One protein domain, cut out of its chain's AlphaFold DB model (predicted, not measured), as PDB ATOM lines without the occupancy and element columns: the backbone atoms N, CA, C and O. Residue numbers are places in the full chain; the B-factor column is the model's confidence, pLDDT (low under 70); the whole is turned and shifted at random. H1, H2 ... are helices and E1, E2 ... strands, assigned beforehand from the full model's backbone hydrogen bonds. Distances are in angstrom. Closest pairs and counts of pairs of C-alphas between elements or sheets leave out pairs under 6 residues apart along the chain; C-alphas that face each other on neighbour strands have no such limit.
ATOM      1  N   ASN A  60     142.341 100.192 133.162       78.81
ATOM      2  CA  ASN A  60     143.736  99.805 133.356       78.81
ATOM      3  C   ASN A  60     144.668 100.923 132.874       78.81
ATOM      4  O   ASN A  60     144.620 101.304 131.706       78.81
ATOM      5  N   ILE A  61     145.547 101.389 133.758       80.38
ATOM      6  CA  ILE A  61     146.676 102.273 133.443       80.38
ATOM      7  C   ILE A  61     147.958 101.511 133.771       80.38
ATOM      8  O   ILE A  61     147.976 100.828 134.795       80.38
ATOM      9  N   PRO A  62     149.026 101.630 132.962       81.75
ATOM     10  CA  PRO A  62     150.314 101.024 133.275       81.75
ATOM     11  C   PRO A  62     151.030 101.778 134.406       81.75
ATOM     12  O   PRO A  62     151.960 102.553 134.175       81.75
ATOM     13  N   LEU A  63     150.555 101.609 135.638       80.81
ATOM     14  CA  LEU A  63     151.088 102.334 136.785       80.81
ATOM     15  C   LEU A  63     152.440 101.823 137.258       80.81
ATOM     16  O   LEU A  63     153.219 102.612 137.782       80.81
ATOM     17  N   ASN A  64     152.753 100.552 137.006       80.06
ATOM     18  CA  ASN A  64     154.024  99.961 137.422       80.06
ATOM     19  C   ASN A  64     155.244 100.714 136.852       80.06
ATOM     20  O   ASN A  64     156.255 100.860 137.537       80.06
ATOM     21  N   ASP A  65     155.123 101.271 135.641       83.06
ATOM     22  CA  ASP A  65     156.176 102.057 134.986       83.06
ATOM     23  C   ASP A  65     155.860 103.555 134.887       83.06
ATOM     24  O   ASP A  65     156.569 104.295 134.200       83.06
ATOM     25  N   ILE A  66     154.824 104.045 135.579       84.50
ATOM     26  CA  ILE A  66     154.360 105.430 135.407       84.50
ATOM     27  C   ILE A  66     155.446 106.455 135.711       84.50
ATOM     28  O   ILE A  66     155.534 107.465 135.024       84.50
ATOM     29  N   GLN A  67     156.321 106.173 136.679       87.00
ATOM     30  CA  GLN A  67     157.456 107.037 136.996       87.00
ATOM     31  C   GLN A  67     158.385 107.235 135.792       87.00
ATOM     32  O   GLN A  67     158.786 108.357 135.499       87.00
ATOM     33  N   ASN A  68     158.683 106.157 135.068       88.56
ATOM     34  CA  ASN A  68     159.582 106.142 133.920       88.56
ATOM     35  C   ASN A  68     158.907 106.808 132.717       88.56
ATOM     36  O   ASN A  68     159.520 107.603 132.006       88.56
ATOM     37  N   LEU A  69     157.606 106.552 132.549       90.25
ATOM     38  CA  LEU A  69     156.772 107.210 131.550       90.25
ATOM     39  C   LEU A  69     156.743 108.729 131.769       90.25
ATOM     40  O   LEU A  69     157.014 109.477 130.830       90.25
ATOM     41  N   ILE A  70     156.477 109.175 133.002       91.06
ATOM     42  CA  ILE A  70     156.339 110.587 133.385       91.06
ATOM     43  C   ILE A  70     157.653 111.362 133.220       91.06
ATOM     44  O   ILE A  70     157.615 112.484 132.723       91.06
ATOM     45  N   ILE A  71     158.808 110.776 133.558       89.94
ATOM     46  CA  ILE A  71     160.119 111.432 133.364       89.94
ATOM     47  C   ILE A  71     160.633 111.365 131.917       89.94
ATOM     48  O   ILE A  71     161.684 111.923 131.623       89.94
ATOM     49  N   GLY A  72     159.921 110.692 131.007       88.94
ATOM     50  CA  GLY A  72     160.346 110.572 129.611       88.94
ATOM     51  C   GLY A  72     161.421 109.516 129.361       88.94
ATOM     52  O   GLY A  72     162.048 109.539 128.307       88.94
ATOM     53  N   ASN A  73     161.613 108.580 130.295       89.12
ATOM     54  CA  ASN A  73     162.548 107.463 130.159       89.12
ATOM     55  C   ASN A  73     161.840 106.102 130.307       89.12
ATOM     56  O   ASN A  73     162.145 105.348 131.237       89.12
ATOM     57  N   PRO A  74     160.836 105.793 129.464       87.12
ATOM     58  CA  PRO A  74     160.072 104.563 129.590       87.12
ATOM     59  C   PRO A  74     160.928 103.331 129.284       87.12
ATOM     60  O   PRO A  74     161.699 103.302 128.326       87.12
ATOM     61  N   LYS A  75     160.759 102.288 130.098       87.25
ATOM     62  CA  LYS A  75     161.366 100.970 129.873       87.25
ATOM     63  C   LYS A  75     160.508 100.165 128.894       87.25
ATOM     64  O   LYS A  75     159.330 100.459 128.739       87.25
ATOM     65  N   ASN A  76     161.077  99.143 128.255       90.38
ATOM     66  CA  ASN A  76     160.355  98.222 127.361       90.38
ATOM     67  C   ASN A  76     159.606  98.927 126.215       90.38
ATOM     68  O   ASN A  76     158.433  98.652 125.945       90.38
ATOM     69  N   ILE A  77     160.294  99.859 125.551       92.75
ATOM     70  CA  ILE A  77     159.754 100.599 124.413       92.75
ATOM     71  C   ILE A  77     160.290 100.101 123.072       92.75
ATOM     72  O   ILE A  77     161.429  99.659 122.956       92.75
ATOM     73  N   THR A  78     159.464 100.230 122.040       94.25
ATOM     74  CA  THR A  78     159.812  99.985 120.635       94.25
ATOM     75  C   THR A  78     159.275 101.114 119.753       94.25
ATOM     76  O   THR A  78     158.531 101.984 120.214       94.25
ATOM     77  N   GLY A  79     159.666 101.141 118.472       92.75
ATOM     78  CA  GLY A  79     159.154 102.132 117.515       92.75
ATOM     79  C   GLY A  79     159.444 103.580 117.926       92.75
ATOM     80  O   GLY A  79     158.601 104.456 117.732       92.75
ATOM     81  N   ILE A  80     160.604 103.793 118.547       93.75
ATOM     82  CA  ILE A  80     161.032 105.068 119.116       93.75
ATOM     83  C   ILE A  80     161.215 106.090 117.993       93.75
ATOM     84  O   ILE A  80     161.863 105.807 116.985       93.75
ATOM     85  N   LYS A  81     160.657 107.287 118.175       95.12
ATOM     86  CA  LYS A  81     160.871 108.427 117.285       95.12
ATOM     87  C   LYS A  81     161.302 109.651 118.080       95.12
ATOM     88  O   LYS A  81     160.649 110.033 119.055       95.12
ATOM     89  N   TYR A  82     162.363 110.279 117.595       94.50
ATOM     90  CA  TYR A  82     162.912 111.525 118.111       94.50
ATOM     91  C   TYR A  82     162.607 112.674 117.152       94.50
ATOM     92  O   TYR A  82     162.503 112.464 115.940       94.50
ATOM     93  N   ASN A  83     162.407 113.872 117.692       90.06
ATOM     94  CA  ASN A  83     162.276 115.078 116.884       90.06
ATOM     95  C   ASN A  83     163.669 115.568 116.436       90.06
ATOM     96  O   ASN A  83     164.684 114.940 116.738       90.06
ATOM     97  N   ILE A  84     163.717 116.692 115.718       89.94
ATOM     98  CA  ILE A  84     164.973 117.268 115.214       89.94
ATOM     99  C   ILE A  84     165.963 117.640 116.334       89.94
ATOM    100  O   ILE A  84     167.168 117.557 116.133       89.94
ATOM    101  N   ASP A  85     165.452 117.961 117.527       88.12
ATOM    102  CA  ASP A  85     166.240 118.275 118.727       88.12
ATOM    103  C   ASP A  85     166.730 117.004 119.460       88.12
ATOM    104  O   ASP A  85     167.292 117.094 120.551       88.12
ATOM    105  N   GLY A  86     166.472 115.803 118.923       89.69
ATOM    106  CA  GLY A  86     166.807 114.532 119.574       89.69
ATOM    107  C   GLY A  86     165.904 114.175 120.763       89.69
ATOM    108  O   GLY A  86     166.226 113.281 121.541       89.69
ATOM    109  N   ILE A  87     164.762 114.849 120.923       91.25
ATOM    110  CA  ILE A  87     163.825 114.637 122.031       91.25
ATOM    111  C   ILE A  87     162.799 113.576 121.634       91.25
ATOM    112  O   ILE A  87     162.218 113.624 120.546       91.25
ATOM    113  N   LEU A  88     162.565 112.612 122.527       92.94
ATOM    114  CA  LEU A  88     161.558 111.569 122.346       92.94
ATOM    115  C   LEU A  88     160.184 112.214 122.127       92.94
ATOM    116  O   LEU A  88     159.755 113.015 122.941       92.94
ATOM    117  N   TYR A  89     159.465 111.874 121.059       95.69
ATOM    118  CA  TYR A  89     158.091 112.376 120.875       95.69
ATOM    119  C   TYR A  89     157.072 111.265 120.654       95.69
ATOM    120  O   TYR A  89     155.878 111.470 120.879       95.69
ATOM    121  N   LYS A  90     157.517 110.071 120.248       96.56
ATOM    122  CA  LYS A  90     156.633 108.922 120.056       96.56
ATOM    123  C   LYS A  90     157.344 107.612 120.356       96.56
ATOM    124  O   LYS A  90     158.497 107.429 119.980       96.56
ATOM    125  N   ALA A  91     156.635 106.696 120.999       95.69
ATOM    126  CA  ALA A  91     157.086 105.329 121.225       95.69
ATOM    127  C   ALA A  91     155.883 104.394 121.367       95.69
ATOM    128  O   ALA A  91     154.755 104.832 121.610       95.69
ATOM    129  N   LYS A  92     156.132 103.094 121.248       94.88
ATOM    130  CA  LYS A  92     155.226 102.054 121.725       94.88
ATOM    131  C   LYS A  92     155.796 101.463 122.999       94.88
ATOM    132  O   LYS A  92     156.990 101.195 123.057       94.88
ATOM    133  N   TYR A  93     154.959 101.276 124.003       93.25
ATOM    134  CA  TYR A  93     155.343 100.756 125.307       93.25
ATOM    135  C   TYR A  93     154.577  99.479 125.604       93.25
ATOM    136  O   TYR A  93     153.346  99.459 125.543       93.25
ATOM    137  N   SER A  94     155.317  98.434 125.955       90.81
ATOM    138  CA  SER A  94     154.754  97.145 126.332       90.81
ATOM    139  C   SER A  94     154.740  97.027 127.850       90.81
ATOM    140  O   SER A  94     155.768  96.758 128.473       90.81
ATOM    141  N   SER A  95     153.562  97.224 128.444       84.06
ATOM    142  CA  SER A  95     153.320  96.856 129.838       84.06
ATOM    143  C   SER A  95     153.200  95.337 129.966       84.06
ATOM    144  O   SER A  95     153.058  94.623 128.974       84.06
ATOM    145  N   THR A  96     153.193  94.831 131.200       77.31
ATOM    146  CA  THR A  96     153.030  93.393 131.490       77.31
ATOM    147  C   THR A  96     151.783  92.774 130.855       77.31
ATOM    148  O   THR A  96     151.782  91.592 130.529       77.31
ATOM    149  N   LYS A  97     150.716  93.562 130.682       80.44
ATOM    150  CA  LYS A  97     149.417  93.091 130.179       80.44
ATOM    151  C   LYS A  97     149.067  93.677 128.811       80.44
ATOM    152  O   LYS A  97     148.276  93.076 128.087       80.44
ATOM    153  N   TYR A  98     149.586  94.856 128.458       86.31
ATOM    154  CA  TYR A  98     149.072  95.638 127.335       86.31
ATOM    155  C   TYR A  98     150.142  96.461 126.615       86.31
ATOM    156  O   TYR A  98     151.010  97.058 127.240       86.31
ATOM    157  N   GLU A  99     149.982  96.606 125.301       91.38
ATOM    158  CA  GLU A  99     150.741  97.565 124.498       91.38
ATOM    159  C   GLU A  99     150.014  98.917 124.427       91.38
ATOM    160  O   GLU A  99     148.798  98.982 124.206       91.38
ATOM    161  N   TRP A 100     150.766  99.998 124.613       93.31
ATOM    162  CA  TRP A 100     150.302 101.379 124.581       93.31
ATOM    163  C   TRP A 100     151.100 102.181 123.563       93.31
ATOM    164  O   TRP A 100     152.318 102.051 123.465       93.31
ATOM    165  N   ASN A 101     150.430 103.079 122.851       95.19
ATOM    166  CA  ASN A 101     151.117 104.131 122.116       95.19
ATOM    167  C   ASN A 101     151.341 105.311 123.058       95.19
ATOM    168  O   ASN A 101     150.418 105.722 123.765       95.19
ATOM    169  N   ILE A 102     152.552 105.859 123.048       95.62
ATOM    170  CA  ILE A 102     152.934 107.036 123.821       95.62
ATOM    171  C   ILE A 102     153.268 108.159 122.854       95.62
ATOM    172  O   ILE A 102     154.049 107.978 121.922       95.62
ATOM    173  N   GLU A 103     152.709 109.329 123.122       96.81
ATOM    174  CA  GLU A 103     153.062 110.585 122.476       96.81
ATOM    175  C   GLU A 103     153.481 111.591 123.552       96.81
ATOM    176  O   GLU A 103     152.685 111.959 124.422       96.81
ATOM    177  N   TYR A 104     154.736 112.034 123.495       96.12
ATOM    178  CA  TYR A 104     155.232 113.142 124.303       96.12
ATOM    179  C   TYR A 104     154.990 114.430 123.523       96.12
ATOM    180  O   TYR A 104     155.665 114.721 122.538       96.12
ATOM    181  N   ILE A 105     153.951 115.155 123.925       96.19
ATOM    182  CA  ILE A 105     153.379 116.266 123.159       96.19
ATOM    183  C   ILE A 105     154.151 117.562 123.401       96.19
ATOM    184  O   ILE A 105     154.271 118.379 122.495       96.19
ATOM    185  N   ASP A 106     154.613 117.778 124.631       95.94
ATOM    186  CA  ASP A 106     155.254 119.029 125.034       95.94
ATOM    187  C   ASP A 106     156.262 118.776 126.160       95.94
ATOM    188  O   ASP A 106     156.115 117.811 126.923       95.94
ATOM    189  N   TYR A 107     157.242 119.670 126.294       96.06
ATOM    190  CA  TYR A 107     158.371 119.573 127.213       96.06
ATOM    191  C   TYR A 107     158.681 120.915 127.883       96.06
ATOM    192  O   TYR A 107     158.570 121.979 127.279       96.06
ATOM    193  N   TYR A 108     159.144 120.857 129.128       95.81
ATOM    194  CA  TYR A 108     159.887 121.944 129.753       95.81
ATOM    195  C   TYR A 108     161.374 121.790 129.430       95.81
ATOM    196  O   TYR A 108     161.938 120.708 129.604       95.81
ATOM    197  N   LYS A 109     162.005 122.876 128.978       92.56
ATOM    198  CA  LYS A 109     163.455 122.961 128.771       92.56
ATOM    199  C   LYS A 109     164.066 123.686 129.978       92.56
ATOM    200  O   LYS A 109     163.852 124.883 130.144       92.56
ATOM    201  N   TYR A 110     164.766 122.950 130.835       89.88
ATOM    202  CA  TYR A 110     165.571 123.480 131.938       89.88
ATOM    203  C   TYR A 110     167.046 123.533 131.523       89.88
ATOM    204  O   TYR A 110     167.435 122.915 130.535       89.88
ATOM    205  N   ILE A 111     167.880 124.239 132.293       88.06
ATOM    206  CA  ILE A 111     169.316 124.406 131.992       88.06
ATOM    207  C   ILE A 111     170.025 123.046 131.851       88.06
ATOM    208  O   ILE A 111     170.839 122.874 130.950       88.06
ATOM    209  N   PHE A 112     169.689 122.074 132.707       86.44
ATOM    210  CA  PHE A 112     170.356 120.765 132.765       86.44
ATOM    211  C   PHE A 112     169.466 119.579 132.369       86.44
ATOM    212  O   PHE A 112     169.897 118.432 132.463       86.44
ATOM    213  N   SER A 113     168.212 119.810 131.969       88.50
ATOM    214  CA  SER A 113     167.277 118.718 131.684       88.50
ATOM    215  C   SER A 113     166.123 119.139 130.779       88.50
ATOM    216  O   SER A 113     165.704 120.295 130.748       88.50
ATOM    217  N   ILE A 114     165.575 118.171 130.045       92.44
ATOM    218  CA  ILE A 114     164.360 118.334 129.247       92.44
ATOM    219  C   ILE A 114     163.334 117.355 129.806       92.44
ATOM    220  O   ILE A 114     163.528 116.144 129.731       92.44
ATOM    221  N   LEU A 115     162.262 117.876 130.400       95.00
ATOM    222  CA  LEU A 115     161.286 117.066 131.129       95.00
ATOM    223  C   LEU A 115     159.897 117.171 130.499       95.00
ATOM    224  O   LEU A 115     159.482 118.274 130.132       95.00
ATOM    225  N   PRO A 116     159.150 116.061 130.368       96.06
ATOM    226  CA  PRO A 116     157.823 116.093 129.773       96.06
ATOM    227  C   PRO A 116     156.878 117.067 130.479       96.06
ATOM    228  O   PRO A 116     156.812 117.136 131.703       96.06
ATOM    229  N   LYS A 117     156.091 117.796 129.698       96.94
ATOM    230  CA  LYS A 117     155.009 118.666 130.172       96.94
ATOM    231  C   LYS A 117     153.644 118.071 129.868       96.94
ATOM    232  O   LYS A 117     152.700 118.229 130.643       96.94
ATOM    233  N   LYS A 118     153.521 117.382 128.734       97.00
ATOM    234  CA  LYS A 118     152.275 116.740 128.324       97.00
ATOM    235  C   LYS A 118     152.561 115.413 127.647       97.00
ATOM    236  O   LYS A 118     153.298 115.356 126.670       97.00
ATOM    237  N   ILE A 119     151.931 114.361 128.154       96.00
ATOM    238  CA  ILE A 119     152.079 112.994 127.663       96.00
ATOM    239  C   ILE A 119     150.688 112.462 127.358       96.00
ATOM    240  O   ILE A 119     149.749 112.671 128.127       96.00
ATOM    241  N   LYS A 120     150.547 111.767 126.237       95.75
ATOM    242  CA  LYS A 120     149.335 111.046 125.874       95.75
ATOM    243  C   LYS A 120     149.683 109.577 125.711       95.75
ATOM    244  O   LYS A 120     150.475 109.219 124.846       95.75
ATOM    245  N   LEU A 121     149.065 108.738 126.529       93.94
ATOM    246  CA  LEU A 121     149.095 107.292 126.381       93.94
ATOM    247  C   LEU A 121     147.748 106.848 125.837       93.94
ATOM    248  O   LEU A 121     146.707 107.284 126.327       93.94
ATOM    249  N   PHE A 122     147.744 105.990 124.828       93.06
ATOM    250  CA  PHE A 122     146.491 105.498 124.281       93.06
ATOM    251  C   PHE A 122     146.583 104.073 123.763       93.06
ATOM    252  O   PHE A 122     147.594 103.627 123.212       93.06
ATOM    253  N   LYS A 123     145.466 103.374 123.931       91.00
ATOM    254  CA  LYS A 123     145.237 102.018 123.457       91.00
ATOM    255  C   LYS A 123     143.762 101.875 123.100       91.00
ATOM    256  O   LYS A 123     142.898 102.041 123.959       91.00
ATOM    257  N   ASN A 124     143.464 101.503 121.859       88.25
ATOM    258  CA  ASN A 124     142.096 101.385 121.350       88.25
ATOM    259  C   ASN A 124     141.289 102.672 121.630       88.25
ATOM    260  O   ASN A 124     141.650 103.738 121.140       88.25
ATOM    261  N   LYS A 125     140.223 102.582 122.435       86.25
ATOM    262  CA  LYS A 125     139.382 103.719 122.847       86.25
ATOM    263  C   LYS A 125     139.821 104.357 124.175       86.25
ATOM    264  O   LYS A 125     139.256 105.368 124.573       86.25
ATOM    265  N   CYS A 126     140.809 103.785 124.863       86.31
ATOM    266  CA  CYS A 126     141.310 104.300 126.133       86.31
ATOM    267  C   CYS A 126     142.416 105.324 125.881       86.31
ATOM    268  O   CYS A 126     143.428 105.011 125.249       86.31
ATOM    269  N   ILE A 127     142.235 106.536 126.402       91.19
ATOM    270  CA  ILE A 127     143.200 107.629 126.294       91.19
ATOM    271  C   ILE A 127     143.463 108.170 127.697       91.19
ATOM    272  O   ILE A 127     142.541 108.580 128.395       91.19
ATOM    273  N   LEU A 128     144.733 108.212 128.078       89.94
ATOM    274  CA  LEU A 128     145.223 108.875 129.274       89.94
ATOM    275  C   LEU A 128     146.063 110.076 128.850       89.94
ATOM    276  O   LEU A 128     147.068 109.929 128.156       89.94
ATOM    277  N   ILE A 129     145.661 111.267 129.283       94.12
ATOM    278  CA  ILE A 129     146.435 112.491 129.083       94.12
ATOM    279  C   ILE A 129     146.974 112.929 130.435       94.12
ATOM    280  O   ILE A 129     146.211 113.215 131.355       94.12
ATOM    281  N   ILE A 130     148.294 113.010 130.529       93.94
ATOM    282  CA  ILE A 130     149.008 113.491 131.704       93.94
ATOM    283  C   ILE A 130     149.520 114.885 131.371       93.94
ATOM    284  O   ILE A 130     150.267 115.069 130.408       93.94
ATOM    285  N   LYS A 131     149.105 115.874 132.160       96.38
ATOM    286  CA  LYS A 131     149.611 117.245 132.083       96.38
ATOM    287  C   LYS A 131     150.360 117.552 133.370       96.38
ATOM    288  O   LYS A 131     149.769 117.525 134.445       96.38
ATOM    289  N   ILE A 132     151.646 117.845 133.245       96.19
ATOM    290  CA  ILE A 132     152.521 118.193 134.359       96.19
ATOM    291  C   ILE A 132     152.603 119.711 134.404       96.19
ATOM    292  O   ILE A 132     153.013 120.348 133.437       96.19
ATOM    293  N   ASN A 133     152.165 120.297 135.516       95.69
ATOM    294  CA  ASN A 133     152.141 121.752 135.660       95.69
ATOM    295  C   ASN A 133     153.513 122.321 136.041       95.69
ATOM    296  O   ASN A 133     153.808 123.469 135.718       95.69
ATOM    297  N   ARG A 134     154.326 121.543 136.763       94.56
ATOM    298  CA  ARG A 134     155.646 121.952 137.238       94.56
ATOM    299  C   ARG A 134     156.482 120.732 137.608       94.56
ATOM    300  O   ARG A 134     155.941 119.762 138.130       94.56
ATOM    301  N   TRP A 135     157.789 120.846 137.403       94.50
ATOM    302  CA  TRP A 135     158.793 119.956 137.974       94.50
ATOM    303  C   TRP A 135     159.550 120.649 139.102       94.50
ATOM    304  O   TRP A 135     159.791 121.855 139.052       94.50
ATOM    305  N   ILE A 136     159.908 119.867 140.115       91.62
ATOM    306  CA  ILE A 136     160.856 120.239 141.162       91.62
ATOM    307  C   ILE A 136     161.924 119.151 141.104       91.62
ATOM    308  O   ILE A 136     161.582 117.975 141.240       91.62
ATOM    309  N   VAL A 137     163.161 119.541 140.804       84.75
ATOM    310  CA  VAL A 137     164.293 118.642 140.536       84.75
ATOM    311  C   VAL A 137     165.486 119.085 141.358       84.75
ATOM    312  O   VAL A 137     165.639 120.320 141.500       84.75
TER     313      VAL A 137
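Overview. This is residues 60 to 137 of the 137 residues of the protein "Outer-membrane lipoprotein LolB" of Wigglesworthia glossinidia brevipalpis (UniProt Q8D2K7). One twisted sheet of five strands makes the body, its strands laid side by side in chain order, and the one short helix, H1, only grazes it. The two long inner strands E3 and E4 form a hairpin that bends partway along, at residues 106 and 117. The printed part has 78 residues, with H1 first and then E1 to E5; the sheet's order is E1, E2, E3, E4, E5, all antiparallel, and the class is mostly strand. The whole is compact, with a radius of gyration of the C-alphas of 12.2 A, and spans 37 by 25 by 20 A, only just rounded.

Along the chain. Start at Asn 60 and go on to C-alpha 66 at (154.360, 105.430, 135.407), where H1, residues 66 to 70, begins; it measures 5.9 A. Next find E1 at residues 77 to 82, 13.0 A long, and E2 at residues 88 to 94, 16.4 A long. E3, residues 99 to 109, is the longest strand by residues and runs 28.7 A, from C-alpha 99 at (150.741, 97.565, 124.498). E4, residues 114 to 123, runs 25.8 A. E5, residues 126 to 131, runs 16.5 A and ends at C-alpha 131 at (149.611, 117.245, 132.083).

Arrangement. Read the sheet as a meander, E1 to E5, each strand the antiparallel neighbour of the one before. E1 and E2 form a hairpin at 173 degrees between directions; look for N 78 and O 92, 2.8 A apart, within hydrogen-bond range. In the hairpin of E2 and E3, at 152 degrees, N 102 and O 91 are within range at 2.8 A. E3 bends by 53 degrees at residue 106, and E4 bends by 63 degrees at residue 117. In their hairpin, at 157 degrees, N 103 and O 120 are 2.8 A apart before the bend of E3, and N 108 and O 115 are 2.8 A apart beyond it. E4 and E5 form a hairpin at 167 degrees, with N 121 and O 128 within range at 2.8 A. E1 and E5 are the edge strands and are apart. H1 is on the sheet but only grazes it, with its residues 69 to 70; its closest C-alphas to E4 are those of Ile 70 and Pro 116, 6.8 A apart. Every O i to N i+4 pair in H1 is within hydrogen-bond range.

Size, cuts and confidence. The two C-alphas farthest apart are those of Ile 111 and Lys 125, at 37.5 A. The printed part has no cut and ends at Val 137, the chain's last residue. The four links between strands are tight, and the link from H1 to E1 is short; no link is long. The mean pLDDT of the printed part is 90.9, and no printed residue is under 70.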